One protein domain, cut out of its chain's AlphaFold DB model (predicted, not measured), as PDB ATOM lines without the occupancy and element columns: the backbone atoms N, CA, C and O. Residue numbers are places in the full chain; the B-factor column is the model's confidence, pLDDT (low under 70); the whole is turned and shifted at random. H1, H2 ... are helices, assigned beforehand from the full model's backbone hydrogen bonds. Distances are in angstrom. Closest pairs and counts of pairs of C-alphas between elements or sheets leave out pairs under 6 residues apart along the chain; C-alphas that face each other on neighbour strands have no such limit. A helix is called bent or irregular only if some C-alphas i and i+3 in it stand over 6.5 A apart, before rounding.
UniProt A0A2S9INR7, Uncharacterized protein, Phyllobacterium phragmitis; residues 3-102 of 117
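Overview. This is residues 3 to 102 of the 117 residues of an uncharacterized protein of Phyllobacterium phragmitis (UniProt A0A2S9INR7). Helix H3 lies in the middle of a small helical body, between two splayed helical hairpins, H1 with H2 on one side and H5 with H6 on the other, where H6 packs on H3. Kinked H4 lies along another side, near H2 and residues 96 to 100 of H6. The printed part has 100 residues, with six named helices, H1 to H6 in order, and no named strand: all helix, the packing mostly crossed. It is compact, with a radius of gyration of the C-alphas of 12.8 A and spans of 38 by 33 by 25 A.

Along the chain. H1, residues 3 to 11, begins with C-alpha 3 at (230.137, 323.279, 133.691). H2 is residues 13 to 24, 15.8 A long, and H3 residues 35 to 47, 18.6 A. H4, residues 49 to 65, spans 19.0 A; it is irregular, with a kink of 113 degrees near residue 56 and C-alphas 54 and 57 9.2 A apart. H5 is residues 68 to 78, 15.7 A. H6, residues 84 to 100, is 23.8 A long and ends with C-alpha 100 at (251.978, 312.842, 119.863).

Arrangement. H3 touches H2 at a steep tilt of 68 degrees, opposite ways, only just short of about perpendicular; their closest C-alphas, Val 19 and Ser 42, are 5.7 A apart. H3 touches H6, closest C-alphas Val 36 and Arg 85 at 5.3 A. H5 and H6, a hairpin, touch, closest C-alphas Gln 72 and Leu 88 at 6.0 A. H4 and H6 only just touch, with 3 pairs of C-alphas within 8 A, the closest Thr 62 and Leu 96 at 7.2 A. In H1, H2 and H3 every O i to N i+4 pair is within hydrogen-bond range; H4 has 11 of 13, H5 5 of 7 and H6 12 of 13.

Size, cuts and confidence. The C-alphas farthest apart, Glu 54 and Gly 80, are 38.5 A apart. The printed part has no cut, and no link is long. Residues 25 to 32 have pLDDT under 70.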
ATOM      1  N   THR A   3     229.164 323.296 134.795       92.12
ATOM      2  CA  THR A   3     230.137 323.279 133.691       92.12
ATOM      3  C   THR A   3     229.956 322.092 132.746       92.12
ATOM      4  O   THR A   3     229.997 322.260 131.529       92.12
ATOM      5  N   LEU A   4     229.710 320.888 133.277       91.19
ATOM      6  CA  LEU A   4     229.483 319.703 132.444       91.19
ATOM      7  C   LEU A   4     228.208 319.847 131.601       91.19
ATOM      8  O   LEU A   4     228.207 319.460 130.435       91.19
ATOM      9  N   ARG A   5     227.153 320.460 132.158       95.44
ATOM     10  CA  ARG A   5     225.920 320.781 131.426       95.44
ATOM     11  C   ARG A   5     226.209 321.706 130.243       95.44
ATOM     12  O   ARG A   5     225.830 321.374 129.127       95.44
ATOM     13  N   LEU A   6     226.971 322.779 130.459       96.69
ATOM     14  CA  LEU A   6     227.379 323.702 129.391       96.69
ATOM     15  C   LEU A   6     228.234 323.018 128.309       96.69
ATOM     16  O   LEU A   6     228.115 323.335 127.126       96.69
ATOM     17  N   ILE A   7     229.094 322.066 128.685       96.81
ATOM     18  CA  ILE A   7     229.870 321.272 127.721       96.81
ATOM     19  C   ILE A   7     228.951 320.368 126.889       96.81
ATOM     20  O   ILE A   7     229.125 320.306 125.671       96.81
ATOM     21  N   ILE A   8     227.971 319.707 127.515       97.81
ATOM     22  CA  ILE A   8     226.975 318.875 126.818       97.81
ATOM     23  C   ILE A   8     226.147 319.729 125.855       97.81
ATOM     24  O   ILE A   8     225.996 319.356 124.696       97.81
ATOM     25  N   GLU A   9     225.650 320.882 126.306       98.00
ATOM     26  CA  GLU A   9     224.865 321.807 125.478       98.00
ATOM     27  C   GLU A   9     225.666 322.304 124.264       98.00
ATOM     28  O   GLU A   9     225.110 322.482 123.182       98.00
ATOM     29  N   ARG A  10     226.983 322.489 124.414       97.81
ATOM     30  CA  ARG A  10     227.844 323.029 123.353       97.81
ATOM     31  C   ARG A  10     228.383 321.984 122.376       97.81
ATOM     32  O   ARG A  10     228.528 322.291 121.195       97.81
ATOM     33  N   TRP A  11     228.748 320.799 122.859       97.75
ATOM     34  CA  TRP A  11     229.495 319.797 122.083       97.75
ATOM     35  C   TRP A  11     228.847 318.406 122.067       97.75
ATOM     36  O   TRP A  11     229.358 317.503 121.408       97.75
ATOM     37  N   GLY A  12     227.726 318.223 122.765       97.81
ATOM     38  CA  GLY A  12     227.002 316.958 122.847       97.81
ATOM     39  C   GLY A  12     227.484 316.030 123.966       97.81
ATOM     40  O   GLY A  12     228.568 316.176 124.537       97.81
ATOM     41  N   ILE A  13     226.643 315.040 124.280       97.19
ATOM     42  CA  ILE A  13     226.880 314.090 125.375       97.19
ATOM     43  C   ILE A  13     228.093 313.188 125.129       97.19
ATOM     44  O   ILE A  13     228.813 312.873 126.071       97.19
ATOM     45  N   ASP A  14     228.368 312.812 123.881       96.69
ATOM     46  CA  ASP A  14     229.497 311.930 123.568       96.69
ATOM     47  C   ASP A  14     230.841 312.634 123.763       96.69
ATOM     48  O   ASP A  14     231.778 312.048 124.304       96.69
ATOM     49  N   HIS A  15     230.920 313.927 123.430       97.00
ATOM     50  CA  HIS A  15     232.083 314.745 123.773       97.00
ATOM     51  C   HIS A  15     232.258 314.845 125.290       97.00
ATOM     52  O   HIS A  15     233.354 314.636 125.808       97.00
ATOM     53  N   ALA A  16     231.172 315.108 126.020       95.50
ATOM     54  CA  ALA A  16     231.211 315.180 127.476       95.50
ATOM     55  C   ALA A  16     231.652 313.852 128.120       95.50
ATOM     56  O   ALA A  16     232.408 313.874 129.089       95.50
ATOM     57  N   ARG A  17     231.251 312.701 127.564       93.88
ATOM     58  CA  ARG A  17     231.730 311.379 127.998       93.88
ATOM     59  C   ARG A  17     233.239 311.243 127.831       93.88
ATOM     60  O   ARG A  17     233.892 310.845 128.784       93.88
ATOM     61  N   LEU A  18     233.804 311.642 126.688       94.31
ATOM     62  CA  LEU A  18     235.258 311.608 126.473       94.31
ATOM     63  C   LEU A  18     236.021 312.504 127.459       94.31
ATOM     64  O   LEU A  18     237.067 312.105 127.973       94.31
ATOM     65  N   VAL A  19     235.488 313.695 127.750       94.00
ATOM     66  CA  VAL A  19     236.048 314.594 128.772       94.00
ATOM     67  C   VAL A  19     236.044 313.920 130.142       94.00
ATOM     68  O   VAL A  19     237.067 313.911 130.823       94.00
ATOM     69  N   MET A  20     234.918 313.316 130.528       90.88
ATOM     70  CA  MET A  20     234.796 312.614 131.805       90.88
ATOM     71  C   MET A  20     235.706 311.390 131.881       90.88
ATOM     72  O   MET A  20     236.368 311.230 132.895       90.88
ATOM     73  N   SER A  21     235.795 310.567 130.835       89.44
ATOM     74  CA  SER A  21     236.706 309.414 130.793       89.44
ATOM     75  C   SER A  21     238.163 309.846 130.953       89.44
ATOM     76  O   SER A  21     238.891 309.267 131.750       89.44
ATOM     77  N   THR A  22     238.561 310.929 130.279       90.25
ATOM     78  CA  THR A  22     239.918 311.486 130.392       90.25
ATOM     79  C   THR A  22     240.235 311.939 131.829       90.25
ATOM     80  O   THR A  22     241.330 311.693 132.332       90.25
ATOM     81  N   LEU A  23     239.276 312.567 132.521       85.38
ATOM     82  CA  LEU A  23     239.448 313.046 133.902       85.38
ATOM     83  C   LEU A  23     239.293 311.952 134.970       85.38
ATOM     84  O   LEU A  23     239.950 312.015 136.004       85.38
ATOM     85  N   ALA A  24     238.394 310.988 134.769       74.12
ATOM     86  CA  ALA A  24     238.012 310.000 135.779       74.12
ATOM     87  C   ALA A  24     239.017 308.850 135.897       74.12
ATOM     88  O   ALA A  24     239.205 308.319 136.992       74.12
ATOM     89  N   GLU A  25     239.659 308.474 134.791       62.66
ATOM     90  CA  GLU A  25     240.610 307.358 134.754       62.66
ATOM     91  C   GLU A  25     242.023 307.748 135.199       62.66
ATOM     92  O   GLU A  25     242.901 306.896 135.268       62.66
ATOM     93  N   THR A  26     242.240 309.015 135.558       57.91
ATOM     94  CA  THR A  26     243.557 309.536 135.929       57.91
ATOM     95  C   THR A  26     243.603 309.895 137.409       57.91
ATOM     96  O   THR A  26     242.992 310.861 137.878       57.91
ATOM     97  N   ALA A  27     244.320 309.083 138.190       52.34
ATOM     98  CA  ALA A  27     244.304 309.142 139.656       52.34
ATOM     99  C   ALA A  27     244.796 310.496 140.209       52.34
ATOM    100  O   ALA A  27     244.323 310.948 141.257       52.34
ATOM    101  N   ASN A  28     245.673 311.174 139.462       55.84
ATOM    102  CA  ASN A  28     246.254 312.478 139.795       55.84
ATOM    103  C   ASN A  28     245.335 313.684 139.522       55.84
ATOM    104  O   ASN A  28     245.655 314.803 139.930       55.84
ATOM    105  N   ASN A  29     244.181 313.487 138.875       56.25
ATOM    106  CA  ASN A  29     243.354 314.593 138.378       56.25
ATOM    107  C   ASN A  29     242.093 314.858 139.204       56.25
ATOM    108  O   ASN A  29     241.314 315.745 138.858       56.25
ATOM    109  N   ARG A  30     241.914 314.187 140.353       55.12
ATOM    110  CA  ARG A  30     240.787 314.456 141.276       55.12
ATOM    111  C   ARG A  30     240.741 315.907 141.775       55.12
ATOM    112  O   ARG A  30     239.673 316.384 142.140       55.12
ATOM    113  N   ILE A  31     241.879 316.607 141.764       58.28
ATOM    114  CA  ILE A  31     241.994 318.031 142.122       58.28
ATOM    115  C   ILE A  31     241.481 318.948 140.988       58.28
ATOM    116  O   ILE A  31     241.050 320.064 141.251       58.28
ATOM    117  N   CYS A  32     241.431 318.460 139.743       63.31
ATOM    118  CA  CYS A  32     241.116 319.224 138.529       63.31
ATOM    119  C   CYS A  32     239.617 319.206 138.149       63.31
ATOM    120  O   CYS A  32     239.247 319.335 136.983       63.31
ATOM    121  N   LEU A  33     238.728 319.017 139.131       76.94
ATOM    122  CA  LEU A  33     237.271 318.945 138.931       76.94
ATOM    123  C   LEU A  33     236.578 320.311 139.089       76.94
ATOM    124  O   LEU A  33     235.447 320.391 139.571       76.94
ATOM    125  N   ASP A  34     237.251 321.390 138.692       87.75
ATOM    126  CA  ASP A  34     236.688 322.738 138.642       87.75
ATOM    127  C   ASP A  34     236.375 323.174 137.199       87.75
ATOM    128  O   ASP A  34     236.644 322.468 136.223       87.75
ATOM    129  N   GLU A  35     235.772 324.355 137.048       91.88
ATOM    130  CA  GLU A  35     235.381 324.868 135.734       91.88
ATOM    131  C   GLU A  35     236.570 324.961 134.760       91.88
ATOM    132  O   GLU A  35     236.432 324.652 133.571       91.88
ATOM    133  N   VAL A  36     237.744 325.359 135.259       92.81
ATOM    134  CA  VAL A  36     238.959 325.511 134.453       92.81
ATOM    135  C   VAL A  36     239.433 324.154 133.942       92.81
ATOM    136  O   VAL A  36     239.683 324.021 132.739       92.81
ATOM    137  N   GLY A  37     239.504 323.149 134.815       91.62
ATOM    138  CA  GLY A  37     239.906 321.786 134.479       91.62
ATOM    139  C   GLY A  37     238.985 321.128 133.455       91.62
ATOM    140  O   GLY A  37     239.458 320.577 132.453       91.62
ATOM    141  N   PHE A  38     237.667 321.274 133.624       93.19
ATOM    142  CA  PHE A  38     236.681 320.764 132.666       93.19
ATOM    143  C   PHE A  38     236.825 321.398 131.284       93.19
ATOM    144  O   PHE A  38     236.870 320.698 130.268       93.19
ATOM    145  N   TRP A  39     236.912 322.725 131.220       96.06
ATOM    146  CA  TRP A  39     237.021 323.428 129.946       96.06
ATOM    147  C   TRP A  39     238.366 323.216 129.254       96.06
ATOM    148  O   TRP A  39     238.396 323.166 128.021       96.06
ATOM    149  N   MET A  40     239.449 323.096 130.022       95.88
ATOM    150  CA  MET A  40     240.777 322.769 129.510       95.88
ATOM    151  C   MET A  40     240.792 321.354 128.929       95.88
ATOM    152  O   MET A  40     241.167 321.175 127.772       95.88
ATOM    153  N   THR A  41     240.281 320.365 129.666       94.81
ATOM    154  CA  THR A  41     240.177 318.982 129.168       94.81
ATOM    155  C   THR A  41     239.308 318.917 127.917       94.81
ATOM    156  O   THR A  41     239.665 318.261 126.942       94.81
ATOM    157  N   SER A  42     238.196 319.656 127.897       96.88
ATOM    158  CA  SER A  42     237.330 319.779 126.723       96.88
ATOM    159  C   SER A  42     238.076 320.295 125.489       96.88
ATOM    160  O   SER A  42     237.894 319.746 124.403       96.88
ATOM    161  N   ASP A  43     238.960 321.288 125.634       97.88
ATOM    162  CA  ASP A  43     239.802 321.744 124.518       97.88
ATOM    163  C   ASP A  43     240.769 320.662 124.055       97.88
ATOM    164  O   ASP A  43     240.890 320.418 122.855       97.88
ATOM    165  N   MET A  44     241.433 319.994 124.996       97.38
ATOM    166  CA  MET A  44     242.408 318.960 124.674       97.38
ATOM    167  C   MET A  44     241.757 317.769 123.969       97.38
ATOM    168  O   MET A  44     242.305 317.292 122.982       97.38
ATOM    169  N   VAL A  45     240.563 317.338 124.390       96.88
ATOM    170  CA  VAL A  45     239.794 316.288 123.697       96.88
ATOM    171  C   VAL A  45     239.457 316.706 122.265       96.88
ATOM    172  O   VAL A  45     239.536 315.883 121.357       96.88
ATOM    173  N   ARG A  46     239.128 317.985 122.026       97.56
ATOM    174  CA  ARG A  46     238.863 318.494 120.668       97.56
ATOM    175  C   ARG A  46     240.117 318.462 119.798       97.56
ATOM    176  O   ARG A  46     240.042 318.028 118.652       97.56
ATOM    177  N   VAL A  47     241.257 318.887 120.336       96.38
ATOM    178  CA  VAL A  47     242.548 318.857 119.627       96.38
ATOM    179  C   VAL A  47     243.027 317.419 119.400       96.38
ATOM    180  O   VAL A  47     243.570 317.098 118.347       96.38
ATOM    181  N   GLY A  48     242.790 316.540 120.370       95.81
ATOM    182  CA  GLY A  48     243.225 315.150 120.384       95.81
ATOM    183  C   GLY A  48     242.281 314.166 119.703       95.81
ATOM    184  O   GLY A  48     242.568 312.977 119.755       95.81
ATOM    185  N   ARG A  49     241.184 314.601 119.059       95.94
ATOM    186  CA  ARG A  49     240.151 313.699 118.498       95.94
ATOM    187  C   ARG A  49     240.724 312.539 117.693       95.94
ATOM    188  O   ARG A  49     240.417 311.390 117.983       95.94
ATOM    189  N   ARG A  50     241.611 312.844 116.745       95.12
ATOM    190  CA  ARG A  50     242.253 311.831 115.901       95.12
ATOM    191  C   ARG A  50     243.119 310.859 116.713       95.12
ATOM    192  O   ARG A  50     243.097 309.662 116.470       95.12
ATOM    193  N   ILE A  51     243.841 311.364 117.716       95.19
ATOM    194  CA  ILE A  51     244.666 310.540 118.614       95.19
ATOM    195  C   ILE A  51     243.779 309.626 119.464       95.19
ATOM    196  O   ILE A  51     244.108 308.462 119.639       95.19
ATOM    197  N   ILE A  52     242.655 310.129 119.976       95.44
ATOM    198  CA  ILE A  52     241.707 309.342 120.773       95.44
ATOM    199  C   ILE A  52     241.106 308.216 119.925       95.44
ATOM    200  O   ILE A  52     241.008 307.088 120.396       95.44
ATOM    201  N   GLU A  53     240.730 308.509 118.680       95.38
ATOM    202  CA  GLU A  53     240.141 307.531 117.758       95.38
ATOM    203  C   GLU A  53     241.137 306.432 117.354       95.38
ATOM    204  O   GLU A  53     240.771 305.261 117.306       95.38
ATOM    205  N   GLU A  54     242.398 306.788 117.104       95.88
ATOM    206  CA  GLU A  54     243.422 305.841 116.640       95.88
ATOM    207  C   GLU A  54     244.167 305.135 117.789       95.88
ATOM    208  O   GLU A  54     244.642 304.011 117.633       95.88
ATOM    209  N   ARG A  55     244.341 305.815 118.929       94.31
ATOM    210  CA  ARG A  55     245.301 305.469 119.994       94.31
ATOM    211  C   ARG A  55     244.764 305.807 121.396       94.31
ATOM    212  O   ARG A  55     245.469 306.393 122.220       94.31
ATOM    213  N   ALA A  56     243.522 305.416 121.694       92.12
ATOM    214  CA  ALA A  56     242.844 305.712 122.966       92.12
ATOM    215  C   ALA A  56     243.659 305.340 124.223       92.12
ATOM    216  O   ALA A  56     243.742 306.126 125.164       92.12
ATOM    217  N   SER A  57     244.296 304.164 124.241       91.62
ATOM    218  CA  SER A  57     245.103 303.727 125.390       91.62
ATOM    219  C   SER A  57     246.329 304.613 125.614       91.62
ATOM    220  O   SER A  57     246.635 304.946 126.755       91.62
ATOM    221  N   ASP A  58     246.999 305.049 124.540       92.94
ATOM    222  CA  ASP A  58     248.116 305.991 124.654       92.94
ATOM    223  C   ASP A  58     247.641 307.351 125.168       92.94
ATOM    224  O   ASP A  58     248.337 307.977 125.965       92.94
ATOM    225  N   TRP A  59     246.471 307.819 124.721       94.06
ATOM    226  CA  TRP A  59     245.870 309.057 125.217       94.06
ATOM    227  C   TRP A  59     245.684 309.002 126.734       94.06
ATOM    228  O   TRP A  59     246.197 309.869 127.441       94.06
ATOM    229  N   LEU A  60     245.021 307.958 127.234       90.94
ATOM    230  CA  LEU A  60     244.753 307.790 128.664       90.94
ATOM    231  C   LEU A  60     246.045 307.625 129.475       90.94
ATOM    232  O   LEU A  60     246.218 308.316 130.476       90.94
ATOM    233  N   ALA A  61     246.994 306.810 128.999       89.75
ATOM    234  CA  ALA A  61     248.296 306.642 129.649       89.75
ATOM    235  C   ALA A  61     249.090 307.955 129.712       89.75
ATOM    236  O   ALA A  61     249.760 308.244 130.703       89.75
ATOM    237  N   THR A  62     248.995 308.781 128.666       91.38
ATOM    238  CA  THR A  62     249.631 310.100 128.665       91.38
ATOM    239  C   THR A  62     249.004 310.982 129.726       91.38
ATOM    240  O   THR A  62     249.730 311.558 130.522       91.38
ATOM    241  N   TRP A  63     247.674 311.063 129.765       91.31
ATOM    242  CA  TRP A  63     246.954 311.874 130.746       91.31
ATOM    243  C   TRP A  63     247.200 311.447 132.193       91.31
ATOM    244  O   TRP A  63     247.253 312.319 133.058       91.31
ATOM    245  N   ASP A  64     247.394 310.154 132.457       87.44
ATOM    246  CA  ASP A  64     247.727 309.651 133.796       87.44
ATOM    247  C   ASP A  64     249.122 310.107 134.255       87.44
ATOM    248  O   ASP A  64     249.337 310.440 135.423       87.44
ATOM    249  N   ALA A  65     250.057 310.232 133.309       87.81
ATOM    250  CA  ALA A  65     251.397 310.750 133.561       87.81
ATOM    251  C   ALA A  65     251.458 312.287 133.693       87.81
ATOM    252  O   ALA A  65     252.465 312.822 134.163       87.81
ATOM    253  N   ILE A  66     250.423 313.028 133.274       89.94
ATOM    254  CA  ILE A  66     250.390 314.488 133.432       89.94
ATOM    255  C   ILE A  66     249.974 314.829 134.874       89.94
ATOM    256  O   ILE A  66     248.859 314.497 135.273       89.94
ATOM    257  N   PRO A  67     250.785 315.579 135.645       88.38
ATOM    258  CA  PRO A  67     250.414 315.996 136.997       88.38
ATOM    259  C   PRO A  67     249.468 317.211 136.959       88.38
ATOM    260  O   PRO A  67     249.829 318.302 137.399       88.38
ATOM    261  N   VAL A  68     248.261 317.076 136.391       89.06
ATOM    262  CA  VAL A  68     247.392 318.236 136.082       89.06
ATOM    263  C   VAL A  68     247.056 319.053 137.329       89.06
ATOM    264  O   VAL A  68     247.060 320.279 137.253       89.06
ATOM    265  N   GLY A  69     246.823 318.407 138.477       86.56
ATOM    266  CA  GLY A  69     246.560 319.107 139.739       86.56
ATOM    267  C   GLY A  69     247.710 320.026 140.176       86.56
ATOM    268  O   GLY A  69     247.471 321.164 140.572       86.56
ATOM    269  N   GLU A  70     248.960 319.577 140.036       88.56
ATOM    270  CA  GLU A  70     250.145 320.390 140.335       88.56
ATOM    271  C   GLU A  70     250.295 321.541 139.335       88.56
ATOM    272  O   GLU A  70     250.528 322.682 139.727       88.56
ATOM    273  N   LEU A  71     250.078 321.279 138.042       91.88
ATOM    274  CA  LEU A  71     250.106 322.333 137.022       91.88
ATOM    275  C   LEU A  71     249.036 323.388 137.290       91.88
ATOM    276  O   LEU A  71     249.298 324.583 137.178       91.88
ATOM    277  N   GLN A  72     247.842 322.963 137.690       90.56
ATOM    278  CA  GLN A  72     246.766 323.869 138.049       90.56
ATOM    279  C   GLN A  72     247.117 324.707 139.279       90.56
ATOM    280  O   GLN A  72     246.821 325.905 139.279       90.56
ATOM    281  N   PHE A  73     247.775 324.112 140.280       90.06
ATOM    282  CA  PHE A  73     248.301 324.826 141.441       90.06
ATOM    283  C   PHE A  73     249.337 325.882 141.024       90.06
ATOM    284  O   PHE A  73     249.159 327.050 141.354       90.06
ATOM    285  N   ILE A  74     250.325 325.519 140.200       93.06
ATOM    286  CA  ILE A  74     251.340 326.447 139.662       93.06
ATOM    287  C   ILE A  74     250.686 327.608 138.901       93.06
ATOM    288  O   ILE A  74     251.056 328.767 139.068       93.06
ATOM    289  N   THR A  75     249.674 327.334 138.070       95.12
ATOM    290  CA  THR A  75     249.023 328.399 137.288       95.12
ATOM    291  C   THR A  75     248.233 329.399 138.134       95.12
ATOM    292  O   THR A  75     247.945 330.493 137.634       95.12
ATOM    293  N   GLN A  76     247.934 329.084 139.404       93.12
ATOM    294  CA  GLN A  76     247.283 330.034 140.311       93.12
ATOM    295  C   GLN A  76     248.119 331.295 140.524       93.12
ATOM    296  O   GLN A  76     247.537 332.373 140.635       93.12
ATOM    297  N   ASP A  77     249.447 331.192 140.477       96.44
ATOM    298  CA  ASP A  77     250.352 332.340 140.609       96.44
ATOM    299  C   ASP A  77     250.167 333.364 139.476       96.44
ATOM    300  O   ASP A  77     250.464 334.546 139.628       96.44
ATOM    301  N   LEU A  78     249.614 332.935 138.335       97.19
ATOM    302  CA  LEU A  78     249.341 333.793 137.178       97.19
ATOM    303  C   LEU A  78     247.926 334.397 137.191       97.19
ATOM    304  O   LEU A  78     247.502 335.047 136.222       97.19
ATOM    305  N   ARG A  79     247.147 334.159 138.251       95.38
ATOM    306  CA  ARG A  79     245.781 334.673 138.379       95.38
ATOM    307  C   ARG A  79     245.797 336.205 138.394       95.38
ATOM    308  O   ARG A  79     246.570 336.829 139.104       95.38
ATOM    309  N   GLY A  80     244.923 336.809 137.589       96.25
ATOM    310  CA  GLY A  80     244.863 338.265 137.403       96.25
ATOM    311  C   GLY A  80     245.756 338.793 136.276       96.25
ATOM    312  O   GLY A  80     245.508 339.893 135.794       96.25
ATOM    313  N   PHE A  81     246.713 337.995 135.789       97.94
ATOM    314  CA  PHE A  81     247.587 338.364 134.670       97.94
ATOM    315  C   PHE A  81     247.183 337.674 133.363       97.94
ATOM    316  O   PHE A  81     247.154 338.304 132.308       97.94
ATOM    317  N   VAL A  82     246.829 336.384 133.422       97.44
ATOM    318  CA  VAL A  82     246.412 335.598 132.248       97.44
ATOM    319  C   VAL A  82     245.170 334.755 132.535       97.44
ATOM    320  O   VAL A  82     244.829 334.451 133.681       97.44
ATOM    321  N   LYS A  83     244.486 334.328 131.467       97.38
ATOM    322  CA  LYS A  83     243.353 333.400 131.574       97.38
ATOM    323  C   LYS A  83     243.851 332.027 132.031       97.38
ATOM    324  O   LYS A  83     244.599 331.373 131.310       97.38
ATOM    325  N   GLN A  84     243.353 331.563 133.174       95.75
ATOM    326  CA  GLN A  84     243.760 330.302 133.809       95.75
ATOM    327  C   GLN A  84     243.594 329.082 132.890       95.75
ATOM    328  O   GLN A  84     244.516 328.286 132.753       95.75
ATOM    329  N   ARG A  85     242.474 328.997 132.157       95.69
ATOM    330  CA  ARG A  85     242.247 327.961 131.130       95.69
ATOM    331  C   ARG A  85     243.354 327.922 130.074       95.69
ATOM    332  O   ARG A  85     243.752 326.844 129.658       95.69
ATOM    333  N   GLY A  86     243.837 329.089 129.645       97.00
ATOM    334  CA  GLY A  86     244.915 329.194 128.663       97.00
ATOM    335  C   GLY A  86     246.268 328.791 129.245       97.00
ATOM    336  O   GLY A  86     246.995 328.040 128.604       97.00
ATOM    337  N   ALA A  87     246.575 329.234 130.468       97.56
ATOM    338  CA  ALA A  87     247.817 328.873 131.151       97.56
ATOM    339  C   ALA A  87     247.908 327.356 131.387       97.56
ATOM    340  O   ALA A  87     248.860 326.719 130.939       97.56
ATOM    341  N   LEU A  88     246.873 326.767 131.997       95.44
ATOM    342  CA  LEU A  88     246.811 325.325 132.235       95.44
ATOM    343  C   LEU A  88     246.784 324.545 130.916       95.44
ATOM    344  O   LEU A  88     247.525 323.577 130.749       95.44
ATOM    345  N   GLY A  89     245.980 325.002 129.953       96.62
ATOM    346  CA  GLY A  89     245.870 324.382 128.637       96.62
ATOM    347  C   GLY A  89     247.196 324.340 127.884       96.62
ATOM    348  O   GLY A  89     247.501 323.317 127.283       96.62
ATOM    349  N   GLY A  90     248.022 325.387 127.963       97.44
ATOM    350  CA  GLY A  90     249.357 325.391 127.357       97.44
ATOM    351  C   GLY A  90     250.292 324.351 127.977       97.44
ATOM    352  O   GLY A  90     250.945 323.606 127.249       97.44
ATOM    353  N   MET A  91     250.315 324.240 129.309       95.88
ATOM    354  CA  MET A  91     251.166 323.271 130.016       95.88
ATOM    355  C   MET A  91     250.756 321.817 129.754       95.88
ATOM    356  O   MET A  91     251.616 320.936 129.662       95.88
ATOM    357  N   VAL A  92     249.451 321.555 129.654       95.00
ATOM    358  CA  VAL A  92     248.921 320.228 129.318       95.00
ATOM    359  C   VAL A  92     249.162 319.918 127.842       95.00
ATOM    360  O   VAL A  92     249.657 318.840 127.516       95.00
ATOM    361  N   TYR A  93     248.889 320.872 126.951       96.69
ATOM    362  CA  TYR A  93     249.095 320.686 125.519       96.69
ATOM    363  C   TYR A  93     250.557 320.424 125.172       96.69
ATOM    364  O   TYR A  93     250.824 319.573 124.335       96.69
ATOM    365  N   GLU A  94     251.507 321.089 125.827       95.25
ATOM    366  CA  GLU A  94     252.935 320.844 125.614       95.25
ATOM    367  C   GLU A  94     253.316 319.378 125.877       95.25
ATOM    368  O   GLU A  94     254.018 318.769 125.069       95.25
ATOM    369  N   ARG A  95     252.765 318.765 126.931       93.25
ATOM    370  CA  ARG A  95     252.988 317.345 127.254       93.25
ATOM    371  C   ARG A  95     252.360 316.418 126.219       93.25
ATOM    372  O   ARG A  95     252.992 315.454 125.791       93.25
ATOM    373  N   LEU A  96     251.146 316.740 125.768       94.06
ATOM    374  CA  LEU A  96     250.497 316.015 124.672       94.06
ATOM    375  C   LEU A  96     251.294 316.156 123.366       94.06
ATOM    376  O   LEU A  96     251.503 315.172 122.662       94.06
ATOM    377  N   TYR A  97     251.794 317.352 123.061       93.69
ATOM    378  CA  TYR A  97     252.604 317.629 121.879       93.69
ATOM    379  C   TYR A  97     253.934 316.871 121.918       93.69
ATOM    380  O   TYR A  97     254.337 316.302 120.910       93.69
ATOM    381  N   ARG A  98     254.586 316.765 123.080       90.00
ATOM    382  CA  ARG A  98     255.789 315.932 123.239       90.00
ATOM    383  C   ARG A  98     255.533 314.449 123.000       90.00
ATOM    384  O   ARG A  98     256.437 313.751 122.562       90.00
ATOM    385  N   ARG A  99     254.329 313.951 123.293       91.94
ATOM    386  CA  ARG A  99     253.991 312.531 123.115       91.94
ATOM    387  C   ARG A  99     253.463 312.194 121.720       91.94
ATOM    388  O   ARG A  99     253.707 311.093 121.233       91.94
ATOM    389  N   PHE A 100     252.722 313.107 121.100       93.25
ATOM    390  CA  PHE A 100     251.978 312.842 119.863       93.25
ATOM    391  C   PHE A 100     252.356 313.756 118.694       93.25
ATOM    392  O   PHE A 100     251.847 313.579 117.587       93.25
ATOM    393  N   GLY A 101     253.199 314.759 118.932       89.38
ATOM    394  CA  GLY A 101     253.642 315.702 117.917       89.38
ATOM    395  C   GLY A 101     254.689 315.111 116.967       89.38
ATOM    396  O   GLY A 101     255.230 314.035 117.218       89.38
ATOM    397  N   PRO A 102     255.026 315.837 115.884       85.56
ATOM    398  CA  PRO A 102     255.948 315.371 114.841       85.56
ATOM    399  C   PRO A 102     257.348 314.979 115.333       85.56
ATOM    400  O   PRO A 102     258.060 314.258 114.644       85.56
TER     401      PRO A 102